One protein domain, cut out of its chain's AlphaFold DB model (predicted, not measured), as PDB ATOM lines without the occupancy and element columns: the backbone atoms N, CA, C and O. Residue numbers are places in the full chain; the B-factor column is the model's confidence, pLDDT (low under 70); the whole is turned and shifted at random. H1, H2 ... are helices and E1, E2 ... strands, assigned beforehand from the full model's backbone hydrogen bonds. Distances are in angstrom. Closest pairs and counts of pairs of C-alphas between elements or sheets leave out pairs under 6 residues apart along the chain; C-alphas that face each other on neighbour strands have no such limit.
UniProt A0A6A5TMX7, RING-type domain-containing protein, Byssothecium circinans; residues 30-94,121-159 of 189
ATOM      1  N   VAL A  30     128.098 118.710 145.300       95.31
ATOM      2  CA  VAL A  30     128.176 117.251 145.487       95.31
ATOM      3  C   VAL A  30     128.000 116.529 144.148       95.31
ATOM      4  O   VAL A  30     128.806 115.655 143.811       95.31
ATOM      5  N   GLY A  31     127.020 116.937 143.338       95.25
ATOM      6  CA  GLY A  31     126.795 116.391 142.001       95.25
ATOM      7  C   GLY A  31     128.001 116.558 141.072       95.25
ATOM      8  O   GLY A  31     128.415 115.596 140.420       95.25
ATOM      9  N   LEU A  32     128.622 117.743 141.054       95.94
ATOM     10  CA  LEU A  32     129.822 118.007 140.256       95.94
ATOM     11  C   LEU A  32     131.009 117.158 140.719       95.94
ATOM     12  O   LEU A  32     131.679 116.552 139.883       95.94
ATOM     13  N   VAL A  33     131.254 117.048 142.028       95.56
ATOM     14  CA  VAL A  33     132.346 116.221 142.568       95.56
ATOM     15  C   VAL A  33     132.159 114.753 142.178       95.56
ATOM     16  O   VAL A  33     133.096 114.131 141.671       95.56
ATOM     17  N   ILE A  34     130.951 114.204 142.340       95.44
ATOM     18  CA  ILE A  34     130.641 112.826 141.934       95.44
ATOM     19  C   ILE A  34     130.854 112.657 140.425       95.44
ATOM     20  O   ILE A  34     131.514 111.709 139.996       95.44
ATOM     21  N   PHE A  35     130.360 113.590 139.612       94.75
ATOM     22  CA  PHE A  35     130.515 113.550 138.161       94.75
ATOM     23  C   PHE A  35     131.988 113.580 137.727       94.75
ATOM     24  O   PHE A  35     132.407 112.750 136.918       94.75
ATOM     25  N   PHE A  36     132.808 114.460 138.310       92.94
ATOM     26  CA  PHE A  36     134.248 114.518 138.044       92.94
ATOM     27  C   PHE A  36     134.976 113.242 138.482       92.94
ATOM     28  O   PHE A  36     135.851 112.753 137.758       92.94
ATOM     29  N   LEU A  37     134.606 112.646 139.619       90.19
ATOM     30  CA  LEU A  37     135.159 111.359 140.049       90.19
ATOM     31  C   LEU A  37     134.808 110.241 139.058       90.19
ATOM     32  O   LEU A  37     135.680 109.457 138.681       90.19
ATOM     33  N   LEU A  38     133.570 110.193 138.565       90.44
ATOM     34  CA  LEU A  38     133.167 109.222 137.548       90.44
ATOM     35  C   LEU A  38     133.918 109.458 136.227       90.44
ATOM     36  O   LEU A  38     134.506 108.521 135.678       90.44
ATOM     37  N   LEU A  39     133.989 110.702 135.749       87.94
ATOM     38  CA  LEU A  39     134.680 111.045 134.504       87.94
ATOM     39  C   LEU A  39     136.188 110.813 134.550       87.94
ATOM     40  O   LEU A  39     136.774 110.543 133.509       87.94
ATOM     41  N   THR A  40     136.838 110.897 135.707       84.56
ATOM     42  CA  THR A  40     138.290 110.671 135.808       84.56
ATOM     43  C   THR A  40     138.621 109.205 136.084       84.56
ATOM     44  O   THR A  40     139.516 108.636 135.453       84.56
ATOM     45  N   VAL A  41     137.867 108.530 136.956       76.75
ATOM     46  CA  VAL A  41     138.168 107.153 137.380       76.75
ATOM     47  C   VAL A  41     137.725 106.115 136.341       76.75
ATOM     48  O   VAL A  41     138.449 105.140 136.093       76.75
ATOM     49  N   ILE A  42     136.573 106.304 135.689       73.75
ATOM     50  CA  ILE A  42     136.036 105.349 134.703       73.75
ATOM     51  C   ILE A  42     136.951 105.189 133.472       73.75
ATOM     52  O   ILE A  42     137.280 104.043 133.130       73.75
ATOM     53  N   PRO A  43     137.418 106.254 132.788       64.81
ATOM     54  CA  PRO A  43     138.272 106.088 131.615       64.81
ATOM     55  C   PRO A  43     139.667 105.576 131.972       64.81
ATOM     56  O   PRO A  43     140.251 104.846 131.171       64.81
ATOM     57  N   LEU A  44     140.192 105.867 133.167       61.06
ATOM     58  CA  LEU A  44     141.459 105.287 133.624       61.06
ATOM     59  C   LEU A  44     141.342 103.770 133.830       61.06
ATOM     60  O   LEU A  44     142.229 103.025 133.397       61.06
ATOM     61  N   LYS A  45     140.220 103.285 134.381       58.34
ATOM     62  CA  LYS A  45     139.930 101.841 134.459       58.34
ATOM     63  C   LYS A  45     139.767 101.216 133.068       58.34
ATOM     64  O   LYS A  45     140.353 100.164 132.799       58.34
ATOM     65  N   ARG A  46     139.054 101.880 132.149       60.34
ATOM     66  CA  ARG A  46     138.882 101.397 130.763       60.34
ATOM     67  C   ARG A  46     140.202 101.370 129.976       60.34
ATOM     68  O   ARG A  46     140.446 100.410 129.245       60.34
ATOM     69  N   ARG A  47     141.086 102.363 130.143       59.69
ATOM     70  CA  ARG A  47     142.398 102.418 129.463       59.69
ATOM     71  C   ARG A  47     143.356 101.326 129.944       59.69
ATOM     72  O   ARG A  47     144.066 100.755 129.116       59.69
ATOM     73  N   ARG A  48     143.351 100.984 131.238       59.62
ATOM     74  CA  ARG A  48     144.174  99.877 131.768       59.62
ATOM     75  C   ARG A  48     143.755  98.521 131.191       59.62
ATOM     76  O   ARG A  48     144.623  97.748 130.795       59.62
ATOM     77  N   LYS A  49     142.446  98.276 131.035       57.78
ATOM     78  CA  LYS A  49     141.923  97.021 130.458       57.78
ATOM     79  C   LYS A  49     142.338  96.835 128.989       57.78
ATOM     80  O   LYS A  49     142.734  95.741 128.605       57.78
ATOM     81  N   LYS A  50     142.352  97.912 128.187       61.28
ATOM     82  CA  LYS A  50     142.806  97.853 126.782       61.28
ATOM     83  C   LYS A  50     144.304  97.541 126.647       61.28
ATOM     84  O   LYS A  50     144.683  96.754 125.789       61.28
ATOM     85  N   ARG A  51     145.161  98.102 127.509       61.25
ATOM     86  CA  ARG A  51     146.618  97.858 127.443       61.25
ATOM     87  C   ARG A  51     147.002  96.418 127.799       61.25
ATOM     88  O   ARG A  51     147.909  95.879 127.181       61.25
ATOM     89  N   ALA A  52     146.290  95.776 128.725       61.66
ATOM     90  CA  ALA A  52     146.532  94.372 129.073       61.66
ATOM     91  C   ALA A  52     146.114  93.392 127.956       61.66
ATOM     92  O   ALA A  52     146.700  92.312 127.813       61.66
ATOM     93  N   LEU A  53     145.118  93.772 127.147       66.12
ATOM     94  CA  LEU A  53     144.671  92.974 126.007       66.12
ATOM     95  C   LEU A  53     145.657  93.043 124.827       66.12
ATOM     96  O   LEU A  53     145.857  92.044 124.146       66.12
ATOM     97  N   HIS A  54     146.309  94.194 124.634       71.94
ATOM     98  CA  HIS A  54     147.279  94.437 123.557       71.94
ATOM     99  C   HIS A  54     148.741  94.412 124.020       71.94
ATOM    100  O   HIS A  54     149.615  94.944 123.337       71.94
ATOM    101  N   ALA A  55     149.027  93.828 125.187       79.12
ATOM    102  CA  ALA A  55     150.405  93.678 125.633       79.12
ATOM    103  C   ALA A  55     151.211  92.907 124.565       79.12
ATOM    104  O   ALA A  55     150.720  91.880 124.080       79.12
ATOM    105  N   PRO A  56     152.424  93.370 124.199       83.94
ATOM    106  CA  PRO A  56     153.259  92.694 123.217       83.94
ATOM    107  C   PRO A  56     153.408  91.202 123.548       83.94
ATOM    108  O   PRO A  56     153.559  90.851 124.726       83.94
ATOM    109  N   PRO A  57     153.414  90.307 122.545       86.62
ATOM    110  CA  PRO A  57     153.458  88.859 122.768       86.62
ATOM    111  C   PRO A  57     154.661  88.426 123.623       86.62
ATOM    112  O   PRO A  57     154.553  87.488 124.411       86.62
ATOM    113  N   VAL A  58     155.780  89.154 123.537       90.62
ATOM    114  CA  VAL A  58     156.983  88.936 124.357       90.62
ATOM    115  C   VAL A  58     156.694  89.116 125.853       90.62
ATOM    116  O   VAL A  58     157.032  88.245 126.651       90.62
ATOM    117  N   GLN A  59     155.999  90.191 126.239       89.19
ATOM    118  CA  GLN A  59     155.658  90.449 127.643       89.19
ATOM    119  C   GLN A  59     154.687  89.401 128.195       89.19
ATOM    120  O   GLN A  59     154.821  88.977 129.342       89.19
ATOM    121  N   ARG A  60     153.737  88.934 127.374       89.06
ATOM    122  CA  ARG A  60     152.813  87.854 127.754       89.06
ATOM    123  C   ARG A  60     153.544  86.538 128.019       89.06
ATOM    124  O   ARG A  60     153.234  85.868 129.000       89.06
ATOM    125  N   ARG A  61     154.529  86.181 127.187       91.00
ATOM    126  CA  ARG A  61     155.355  84.976 127.390       91.00
ATOM    127  C   ARG A  61     156.195  85.065 128.664       91.00
ATOM    128  O   ARG A  61     156.235  84.105 129.426       91.00
ATOM    129  N   GLU A  62     156.811  86.216 128.923       93.06
ATOM    130  CA  GLU A  62     157.559  86.463 130.163       93.06
ATOM    131  C   GLU A  62     156.655  86.341 131.403       93.06
ATOM    132  O   GLU A  62     157.011  85.672 132.371       93.06
ATOM    133  N   ALA A  63     155.473  86.964 131.376       92.12
ATOM    134  CA  ALA A  63     154.512  86.882 132.472       92.12
ATOM    135  C   ALA A  63     154.051  85.437 132.719       92.12
ATOM    136  O   ALA A  63     154.057  84.992 133.865       92.12
ATOM    137  N   ARG A  64     153.753  84.674 131.658       91.50
ATOM    138  CA  ARG A  64     153.451  83.236 131.764       91.50
ATOM    139  C   ARG A  64     154.600  82.446 132.391       91.50
ATOM    140  O   ARG A  64     154.359  81.654 133.296       91.50
ATOM    141  N   ARG A  65     155.848  82.708 131.985       92.81
ATOM    142  CA  ARG A  65     157.034  82.067 132.581       92.81
ATOM    143  C   ARG A  65     157.124  82.339 134.086       92.81
ATOM    144  O   ARG A  65     157.378  81.421 134.852       92.81
ATOM    145  N   LYS A  66     156.873  83.581 134.517       92.56
ATOM    146  CA  LYS A  66     156.865  83.954 135.946       92.56
ATOM    147  C   LYS A  66     155.718  83.300 136.713       92.56
ATOM    148  O   LYS A  66     155.910  82.902 137.859       92.56
ATOM    149  N   LEU A  67     154.549  83.171 136.085       93.50
ATOM    150  CA  LEU A  67     153.389  82.511 136.679       93.50
ATOM    151  C   LEU A  67     153.599  81.006 136.879       93.50
ATOM    152  O   LEU A  67     153.080  80.481 137.855       93.50
ATOM    153  N   GLY A  68     154.410  80.332 136.056       92.56
ATOM    154  CA  GLY A  68     154.669  78.889 136.192       92.56
ATOM    155  C   GLY A  68     155.257  78.454 137.547       92.56
ATOM    156  O   GLY A  68     155.122  77.297 137.938       92.56
ATOM    157  N   HIS A  69     155.868  79.373 138.304       90.81
ATOM    158  CA  HIS A  69     156.368  79.091 139.655       90.81
ATOM    159  C   HIS A  69     155.303  79.217 140.755       90.81
ATOM    160  O   HIS A  69     155.489  78.689 141.847       90.81
ATOM    161  N   VAL A  70     154.212  79.941 140.498       93.50
ATOM    162  CA  VAL A  70     153.187  80.291 141.504       93.50
ATOM    163  C   VAL A  70     151.812  79.718 141.183       93.50
ATOM    164  O   VAL A  70     150.950  79.660 142.059       93.50
ATOM    165  N   ALA A  71     151.617  79.289 139.941       93.88
ATOM    166  CA  ALA A  71     150.427  78.624 139.463       93.88
ATOM    167  C   ALA A  71     150.799  77.270 138.859       93.88
ATOM    168  O   ALA A  71     151.885  77.107 138.298       93.88
ATOM    169  N   GLU A  72     149.901  76.310 138.998       93.00
ATOM    170  CA  GLU A  72     149.994  75.002 138.362       93.00
ATOM    171  C   GLU A  72     148.948  74.925 137.255       93.00
ATOM    172  O   GLU A  72     147.875  75.531 137.342       93.00
ATOM    173  N   LYS A  73     149.311  74.236 136.173       90.69
ATOM    174  CA  LYS A  73     148.360  73.860 135.137       90.69
ATOM    175  C   LYS A  73     147.592  72.672 135.683       90.69
ATOM    176  O   LYS A  73     148.205  71.673 136.046       90.69
ATOM    177  N   GLU A  74     146.283  72.812 135.759       81.81
ATOM    178  CA  GLU A  74     145.430  71.738 136.230       81.81
ATOM    179  C   GLU A  74     144.710  71.131 135.037       81.81
ATOM    180  O   GLU A  74     144.035  71.829 134.282       81.81
ATOM    181  N   ASP A  75     144.893  69.826 134.860       80.56
ATOM    182  CA  ASP A  75     144.232  69.045 133.813       80.56
ATOM    183  C   ASP A  75     142.891  68.457 134.315       80.56
ATOM    184  O   ASP A  75     142.318  67.557 133.703       80.56
ATOM    185  N   GLY A  76     142.405  68.959 135.455       71.25
ATOM    186  CA  GLY A  76     141.201  68.514 136.146       71.25
ATOM    187  C   GLY A  76     139.919  69.143 135.603       71.25
ATOM    188  O   GLY A  76     139.894  70.279 135.131       71.25
ATOM    189  N   TRP A  77     138.831  68.381 135.698       72.31
ATOM    190  CA  TRP A  77     137.490  68.844 135.365       72.31
ATOM    191  C   TRP A  77     136.974  69.781 136.467       72.31
ATOM    192  O   TRP A  77     136.710  69.350 137.587       72.31
ATOM    193  N   PHE A  78     136.799  71.064 136.150       73.62
ATOM    194  CA  PHE A  78     136.143  72.017 137.042       73.62
ATOM    195  C   PHE A  78     134.643  72.051 136.761       73.62
ATOM    196  O   PHE A  78     134.180  72.781 135.881       73.62
ATOM    197  N   ASP A  79     133.870  71.278 137.519       69.38
ATOM    198  CA  ASP A  79     132.412  71.319 137.420       69.38
ATOM    199  C   ASP A  79     131.900  72.699 137.860       69.38
ATOM    200  O   ASP A  79     131.906  73.044 139.041       69.38
ATOM    201  N   ASN A  80     131.446  73.498 136.889       74.25
ATOM    202  CA  ASN A  80     130.770  74.790 137.071       74.25
ATOM    203  C   ASN A  80     131.611  75.941 137.652       74.25
ATOM    204  O   ASN A  80     131.049  76.942 138.096       74.25
ATOM    205  N   ALA A  81     132.943  75.853 137.641       88.81
ATOM    206  CA  ALA A  81     133.754  76.988 138.073       88.81
ATOM    207  C   ALA A  81     133.750  78.102 137.009       88.81
ATOM    208  O   ALA A  81     133.974  77.858 135.822       88.81
ATOM    209  N   GLU A  82     133.540  79.346 137.436       93.50
ATOM    210  CA  GLU A  82     133.630  80.533 136.583       93.50
ATOM    211  C   GLU A  82     134.915  81.313 136.879       93.50
ATOM    212  O   GLU A  82     135.324  81.499 138.027       93.50
ATOM    213  N   CYS A  83     135.561  81.826 135.836       93.25
ATOM    214  CA  CYS A  83     136.744  82.660 135.987       93.25
ATOM    215  C   CYS A  83     136.347  84.034 136.538       93.25
ATOM    216  O   CYS A  83     135.782  84.847 135.813       93.25
ATOM    217  N   ALA A  84     136.722  84.377 137.774       94.69
ATOM    218  CA  ALA A  84     136.305  85.648 138.392       94.69
ATOM    219  C   ALA A  84     136.835  86.928 137.694       94.69
ATOM    220  O   ALA A  84     136.439  88.040 138.037       94.69
ATOM    221  N   ILE A  85     137.747  86.800 136.721       92.81
ATOM    222  CA  ILE A  85     138.304  87.933 135.963       92.81
ATOM    223  C   ILE A  85     137.431  88.277 134.746       92.81
ATOM    224  O   ILE A  85     137.225  89.460 134.452       92.81
ATOM    225  N   CYS A  86     136.947  87.265 134.020       92.50
ATOM    226  CA  CYS A  86     136.154  87.439 132.797       92.50
ATOM    227  C   CYS A  86     134.696  86.980 132.928       92.50
ATOM    228  O   CYS A  86     133.910  87.285 132.038       92.50
ATOM    229  N   LEU A  87     134.345  86.317 134.033       92.38
ATOM    230  CA  LEU A  87     133.038  85.721 134.326       92.38
ATOM    231  C   LEU A  87     132.601  84.662 133.301       92.38
ATOM    232  O   LEU A  87     131.415  84.414 133.133       92.38
ATOM    233  N   ALA A  88     133.556  84.063 132.584       89.25
ATOM    234  CA  ALA A  88     133.294  82.964 131.664       89.25
ATOM    235  C   ALA A  88     133.603  81.612 132.332       89.25
ATOM    236  O   ALA A  88     134.507  81.554 133.178       89.25
ATOM    237  N   PRO A  89     132.918  80.525 131.936       90.25
ATOM    238  CA  PRO A  89     133.176  79.187 132.463       90.25
ATOM    239  C   PRO A  89     134.636  78.737 132.280       90.25
ATOM    240  O   PRO A  89     135.260  78.991 131.244       90.25
ATOM    241  N   LEU A  90     135.178  78.029 133.272       90.12
ATOM    242  CA  LEU A  90     136.504  77.392 133.250       90.12
ATOM    243  C   LEU A  90     136.439  75.985 132.635       90.12
ATOM    244  O   LEU A  90     137.010  75.034 133.158       90.12
ATOM    245  N   ILE A  91     135.714  75.841 131.526       80.69
ATOM    246  CA  ILE A  91     135.528  74.541 130.881       80.69
ATOM    247  C   ILE A  91     136.795  74.192 130.099       80.69
ATOM    248  O   ILE A  91     137.034  74.707 129.005       80.69
ATOM    249  N   THR A  92     137.589  73.272 130.634       67.12
ATOM    250  CA  THR A  92     138.532  72.486 129.840       67.12
ATOM    251  C   THR A  92     137.738  71.343 129.233       67.12
ATOM    252  O   THR A  92     137.435  70.360 129.906       67.12
ATOM    253  N   TYR A  93     137.322  71.473 127.975       61.00
ATOM    254  CA  TYR A  93     136.719  70.327 127.309       61.00
ATOM    255  C   TYR A  93     137.776  69.225 127.238       61.00
ATOM    256  O   TYR A  93     138.869  69.431 126.705       61.00
ATOM    257  N   ILE A  94     137.452  68.057 127.792       57.97
ATOM    258  CA  ILE A  94     138.185  66.836 127.489       57.97
ATOM    259  C   ILE A  94     138.027  66.663 125.983       57.97
ATOM    260  O   ILE A  94     136.930  66.381 125.497       57.97
ATOM    261  N   TYR A 121     137.940  77.034 121.634       61.72
ATOM    262  CA  TYR A 121     139.278  77.422 122.049       61.72
ATOM    263  C   TYR A 121     139.486  76.871 123.460       61.72
ATOM    264  O   TYR A 121     138.815  77.303 124.395       61.72
ATOM    265  N   THR A 122     140.384  75.896 123.624       67.38
ATOM    266  CA  THR A 122     140.857  75.454 124.946       67.38
ATOM    267  C   THR A 122     141.728  76.573 125.485       67.38
ATOM    268  O   THR A 122     142.920  76.667 125.184       67.38
ATOM    269  N   GLU A 123     141.139  77.476 126.259       80.94
ATOM    270  CA  GLU A 123     141.963  78.335 127.091       80.94
ATOM    271  C   GLU A 123     142.526  77.498 128.244       80.94
ATOM    272  O   GLU A 123     141.786  76.891 129.009       80.94
ATOM    273  N   GLU A 124     143.853  77.455 128.352       89.94
ATOM    274  CA  GLU A 124     144.565  76.849 129.480       89.94
ATOM    275  C   GLU A 124     144.045  77.419 130.805       89.94
ATOM    276  O   GLU A 124     143.969  78.641 130.948       89.94
ATOM    277  N   VAL A 125     143.721  76.563 131.775       92.19
ATOM    278  CA  VAL A 125     143.321  76.968 133.128       92.19
ATOM    279  C   VAL A 125     144.524  76.856 134.063       92.19
ATOM    280  O   VAL A 125     145.263  75.873 134.040       92.19
ATOM    281  N   LEU A 126     144.748  77.900 134.859       93.81
ATOM    282  CA  LEU A 126     145.819  77.979 135.847       93.81
ATOM    283  C   LEU A 126     145.223  78.104 137.246       93.81
ATOM    284  O   LEU A 126     144.412  79.003 137.491       93.81
ATOM    285  N   MET A 127     145.689  77.267 138.171       95.56
ATOM    286  CA  MET A 127     145.335  77.320 139.588       95.56
ATOM    287  C   MET A 127     146.477  77.928 140.405       95.56
ATOM    288  O   MET A 127     147.632  77.521 140.293       95.56
ATOM    289  N   LEU A 128     146.176  78.912 141.255       96.19
ATOM    290  CA  LEU A 128     147.168  79.507 142.157       96.19
ATOM    291  C   LEU A 128     147.531  78.546 143.300       96.19
ATOM    292  O   LEU A 128     146.672  78.228 144.116       96.19
ATOM    293  N   ARG A 129     148.815  78.204 143.468       95.38
ATOM    294  CA  ARG A 129     149.287  77.245 144.495       95.38
ATOM    295  C   ARG A 129     148.924  77.641 145.933       95.38
ATOM    296  O   ARG A 129     148.660  76.792 146.772       95.38
ATOM    297  N   VAL A 130     148.909  78.943 146.228       95.38
ATOM    298  CA  VAL A 130     148.712  79.457 147.599       95.38
ATOM    299  C   VAL A 130     147.263  79.423 148.086       95.38
ATOM    300  O   VAL A 130     147.033  79.434 149.288       95.38
ATOM    301  N   CYS A 131     146.283  79.452 147.178       96.31
ATOM    302  CA  CYS A 131     144.864  79.572 147.543       96.31
ATOM    303  C   CYS A 131     143.923  78.713 146.700       96.31
ATOM    304  O   CYS A 131     142.719  78.793 146.899       96.31
ATOM    305  N   GLN A 132     144.460  77.947 145.748       95.50
ATOM    306  CA  GLN A 132     143.742  77.004 144.890       95.50
ATOM    307  C   GLN A 132     142.596  77.614 144.063       95.50
ATOM    308  O   GLN A 132     141.724  76.917 143.567       95.50
ATOM    309  N   HIS A 133     142.598  78.931 143.854       96.06
ATOM    310  CA  HIS A 133     141.658  79.559 142.932       96.06
ATOM    311  C   HIS A 133     142.148  79.422 141.488       96.06
ATOM    312  O   HIS A 133     143.306  79.746 141.193       96.06
ATOM    313  N   ALA A 134     141.249  78.988 140.604       95.12
ATOM    314  CA  ALA A 134     141.504  78.757 139.188       95.12
ATOM    315  C   ALA A 134     141.030  79.921 138.301       95.12
ATOM    316  O   ALA A 134     140.024  80.577 138.577       95.12
ATOM    317  N   PHE A 135     141.772  80.186 137.226       95.12
ATOM    318  CA  PHE A 135     141.496  81.249 136.255       95.12
ATOM    319  C   PHE A 135     141.961  80.822 134.862       95.12
ATOM    320  O   PHE A 135     142.907  80.044 134.743       95.12
ATOM    321  N   HIS A 136     141.407  81.402 133.790       93.75
ATOM    322  CA  HIS A 136     142.039  81.267 132.472       93.75
ATOM    323  C   HIS A 136     143.463  81.828 132.528       93.75
ATOM    324  O   HIS A 136     143.704  82.919 133.058       93.75
ATOM    325  N   GLY A 137     144.415  81.124 131.932       93.62
ATOM    326  CA  GLY A 137     145.815  81.517 131.896       93.62
ATOM    327  C   GLY A 137     146.013  82.856 131.190       93.62
ATOM    328  O   GLY A 137     146.872  83.644 131.587       93.62
ATOM    329  N   SER A 138     145.181  83.167 130.191       92.56
ATOM    330  CA  SER A 138     145.118  84.489 129.551       92.56
ATOM    331  C   SER A 138     144.722  85.586 130.557       92.56
ATOM    332  O   SER A 138     145.418  86.597 130.678       92.56
ATOM    333  N   CYS A 139     143.664  85.350 131.335       94.00
ATOM    334  CA  CYS A 139     143.116  86.269 132.324       94.00
ATOM    335  C   CYS A 139     144.102  86.516 133.468       94.00
ATOM    336  O   CYS A 139     144.379  87.673 133.796       94.00
ATOM    337  N   LEU A 140     144.693  85.455 134.022       95.62
ATOM    338  CA  LEU A 140     145.691  85.568 135.086       95.62
ATOM    339  C   LEU A 140     146.978  86.252 134.593       95.62
ATOM    340  O   LEU A 140     147.548  87.081 135.301       95.62
ATOM    341  N   THR A 141     147.399  85.993 133.349       94.94
ATOM    342  CA  THR A 141     148.522  86.710 132.717       94.94
ATOM    343  C   THR A 141     148.224  88.204 132.592       94.94
ATOM    344  O   THR A 141     149.062  89.036 132.936       94.94
ATOM    345  N   SER A 142     147.030  88.573 132.123       93.19
ATOM    346  CA  SER A 142     146.616  89.977 132.043       93.19
ATOM    347  C   SER A 142     146.540  90.643 133.418       93.19
ATOM    348  O   SER A 142     146.939  91.801 133.537       93.19
ATOM    349  N   TRP A 143     146.088  89.922 134.448       95.06
ATOM    350  CA  TRP A 143     146.087  90.385 135.838       95.06
ATOM    351  C   TRP A 143     147.508  90.661 136.348       95.06
ATOM    352  O   TRP A 143     147.794  91.740 136.868       95.06
ATOM    353  N   PHE A 144     148.435  89.745 136.074       94.25
ATOM    354  CA  PHE A 144     149.848  89.910 136.404       94.25
ATOM    355  C   PHE A 144     150.484  91.119 135.694       94.25
ATOM    356  O   PHE A 144     151.246  91.875 136.299       94.25
ATOM    357  N   LEU A 145     150.161  91.335 134.413       92.12
ATOM    358  CA  LEU A 145     150.703  92.435 133.601       92.12
ATOM    359  C   LEU A 145     150.238  93.828 134.049       92.12
ATOM    360  O   LEU A 145     150.941  94.803 133.799       92.12
ATOM    361  N   ILE A 146     149.086  93.942 134.717       90.44
ATOM    362  CA  ILE A 146     148.635  95.207 135.328       90.44
ATOM    363  C   ILE A 146     149.200  95.415 136.745       90.44
ATOM    364  O   ILE A 146     148.666  96.231 137.498       90.44
ATOM    365  N   GLU A 147     150.258  94.677 137.096       90.88
ATOM    366  CA  GLU A 147     150.934  94.694 138.400       90.88
ATOM    367  C   GLU A 147     150.005  94.356 139.575       90.88
ATOM    368  O   GLU A 147     150.156  94.879 140.683       90.88
ATOM    369  N   ARG A 148     149.018  93.484 139.341       93.38
ATOM    370  CA  ARG A 148     148.210  92.888 140.405       93.38
ATOM    371  C   ARG A 148     148.727  91.483 140.686       93.38
ATOM    372  O   ARG A 148     148.819  90.652 139.788       93.38
ATOM    373  N   TYR A 149     149.109  91.256 141.937       94.88
ATOM    374  CA  TYR A 149     149.748  90.021 142.410       94.88
ATOM    375  C   TYR A 149     148.968  89.358 143.553       94.88
ATOM    376  O   TYR A 149     149.474  88.474 144.248       94.88
ATOM    377  N   ASP A 150     147.747  89.830 143.765       96.38
ATOM    378  CA  ASP A 150     146.748  89.347 144.701       96.38
ATOM    379  C   ASP A 150     145.689  88.521 143.966       96.38
ATOM    380  O   ASP A 150     145.312  88.840 142.838       96.38
ATOM    381  N   CYS A 151     145.210  87.449 144.593       97.38
ATOM    382  CA  CYS A 151     144.129  86.632 144.056       97.38
ATOM    383  C   CYS A 151     142.839  87.475 143.928       97.38
ATOM    384  O   CYS A 151     142.403  88.041 144.930       97.38
ATOM    385  N   PRO A 152     142.173  87.522 142.757       96.44
ATOM    386  CA  PRO A 152     140.918  88.262 142.585       96.44
ATOM    387  C   PRO A 152     139.777  87.846 143.526       96.44
ATOM    388  O   PRO A 152     138.884  88.651 143.776       96.44
ATOM    389  N   ILE A 153     139.808  86.612 144.041       96.25
ATOM    390  CA  ILE A 153     138.753  86.047 144.895       96.25
ATOM    391  C   ILE A 153     139.054  86.323 146.372       96.25
ATOM    392  O   ILE A 153     138.316  87.044 147.037       96.25
ATOM    393  N   CYS A 154     140.175  85.808 146.884       97.50
ATOM    394  CA  CYS A 154     140.507  85.885 148.314       97.50
ATOM    395  C   CYS A 154     141.499  86.998 148.688       97.50
ATOM    396  O   CYS A 154     141.811  87.174 149.863       97.50
ATOM    397  N   ARG A 155     142.028  87.743 147.708       96.00
ATOM    398  CA  ARG A 155     143.043  88.804 147.882       96.00
ATOM    399  C   ARG A 155     144.378  88.347 148.481       96.00
ATOM    400  O   ARG A 155     145.230  89.183 148.783       96.00
ATOM    401  N   LEU A 156     144.615  87.039 148.600       95.94
ATOM    402  CA  LEU A 156     145.905  86.510 149.038       95.94
ATOM    403  C   LEU A 156     146.988  86.816 147.994       95.94
ATOM    404  O   LEU A 156     146.792  86.601 146.798       95.94
ATOM    405  N   THR A 157     148.137  87.322 148.443       95.12
ATOM    406  CA  THR A 157     149.267  87.629 147.555       95.12
ATOM    407  C   THR A 157     149.948  86.339 147.114       95.12
ATOM    408  O   THR A 157     150.508  85.628 147.944       95.12
ATOM    409  N   TYR A 158     149.939  86.059 145.813       94.31
ATOM    410  CA  TYR A 158     150.554  84.857 145.242       94.31
ATOM    411  C   TYR A 158     151.918  85.128 144.601       94.31
ATOM    412  O   TYR A 158     152.685  84.199 144.377       94.31
ATOM    413  N   PHE A 159     152.247  86.389 144.307       91.94
ATOM    414  CA  PHE A 159     153.540  86.759 143.738       91.94
ATOM    415  C   PHE A 159     154.138  87.953 144.482       91.94
ATOM    416  O   PHE A 159     153.583  89.049 144.516       91.94
TER     417      PHE A 159
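AT A GLANCE: This is residues 30 to 94 and 121 to 159 of the 189 residues of the protein "RING-type domain-containing protein" of Byssothecium circinans (UniProt A0A6A5TMX7). A small three-stranded sheet, H3 standing up from it, H2 crossing H3, and long loops make a compact body, from which residues 30 to 47 of the long helix H1 stick out. The printed part has 104 residues with three named helices and three named strands, in the order H1, H2, E1, E2, E3, H3; it is mostly helix, and the sheet E1, E2, E3 is antiparallel. It is only just loose, close to compact, with a radius of gyration of the C-alphas of 15.9 A, spanning 52 by 32 by 28 A.

HOW THE PARTS SIT: E2, residues 125 to 128, is antiparallel to E1, residues 71 to 73; N 72 and O 127, 2.9 A apart, are within hydrogen-bond range. E2 forms a hairpin with E3, residues 134 to 136, with N 126 and O 135 within that range at 2.8 A. H3, residues 137 to 145, is on the sheet at a height of 9.2 A. H2, residues 57 to 67, touches H3, about perpendicular at 85 degrees; the closest C-alphas are those of Ala 63 and Thr 141, 6.0 A. H1, residues 30 to 53, touches H3 only at their ends, with residues 52 to 53 alone; the closest C-alphas are those of Ala 52 and Ser 142, 5.3 A. Every O i to N i+4 pair is within hydrogen-bond range in H2 and H3, and 18 of 20 in H1.

IN THESE COORDINATES: H1 begins at C-alpha 30 (128.176, 117.251, 145.487) and is 35.2 A long, H2 15.3 A; H3, 12.1 A, ends at C-alpha 145 (150.703, 92.435, 133.601).

THE WHOLE: Residues 95 to 120 are not printed; C-alphas 94 and 121 are 12.0 A apart across the cut. Confidence is under 70 at residues 43 to 53, 79, 92 to 94 and 121 to 122.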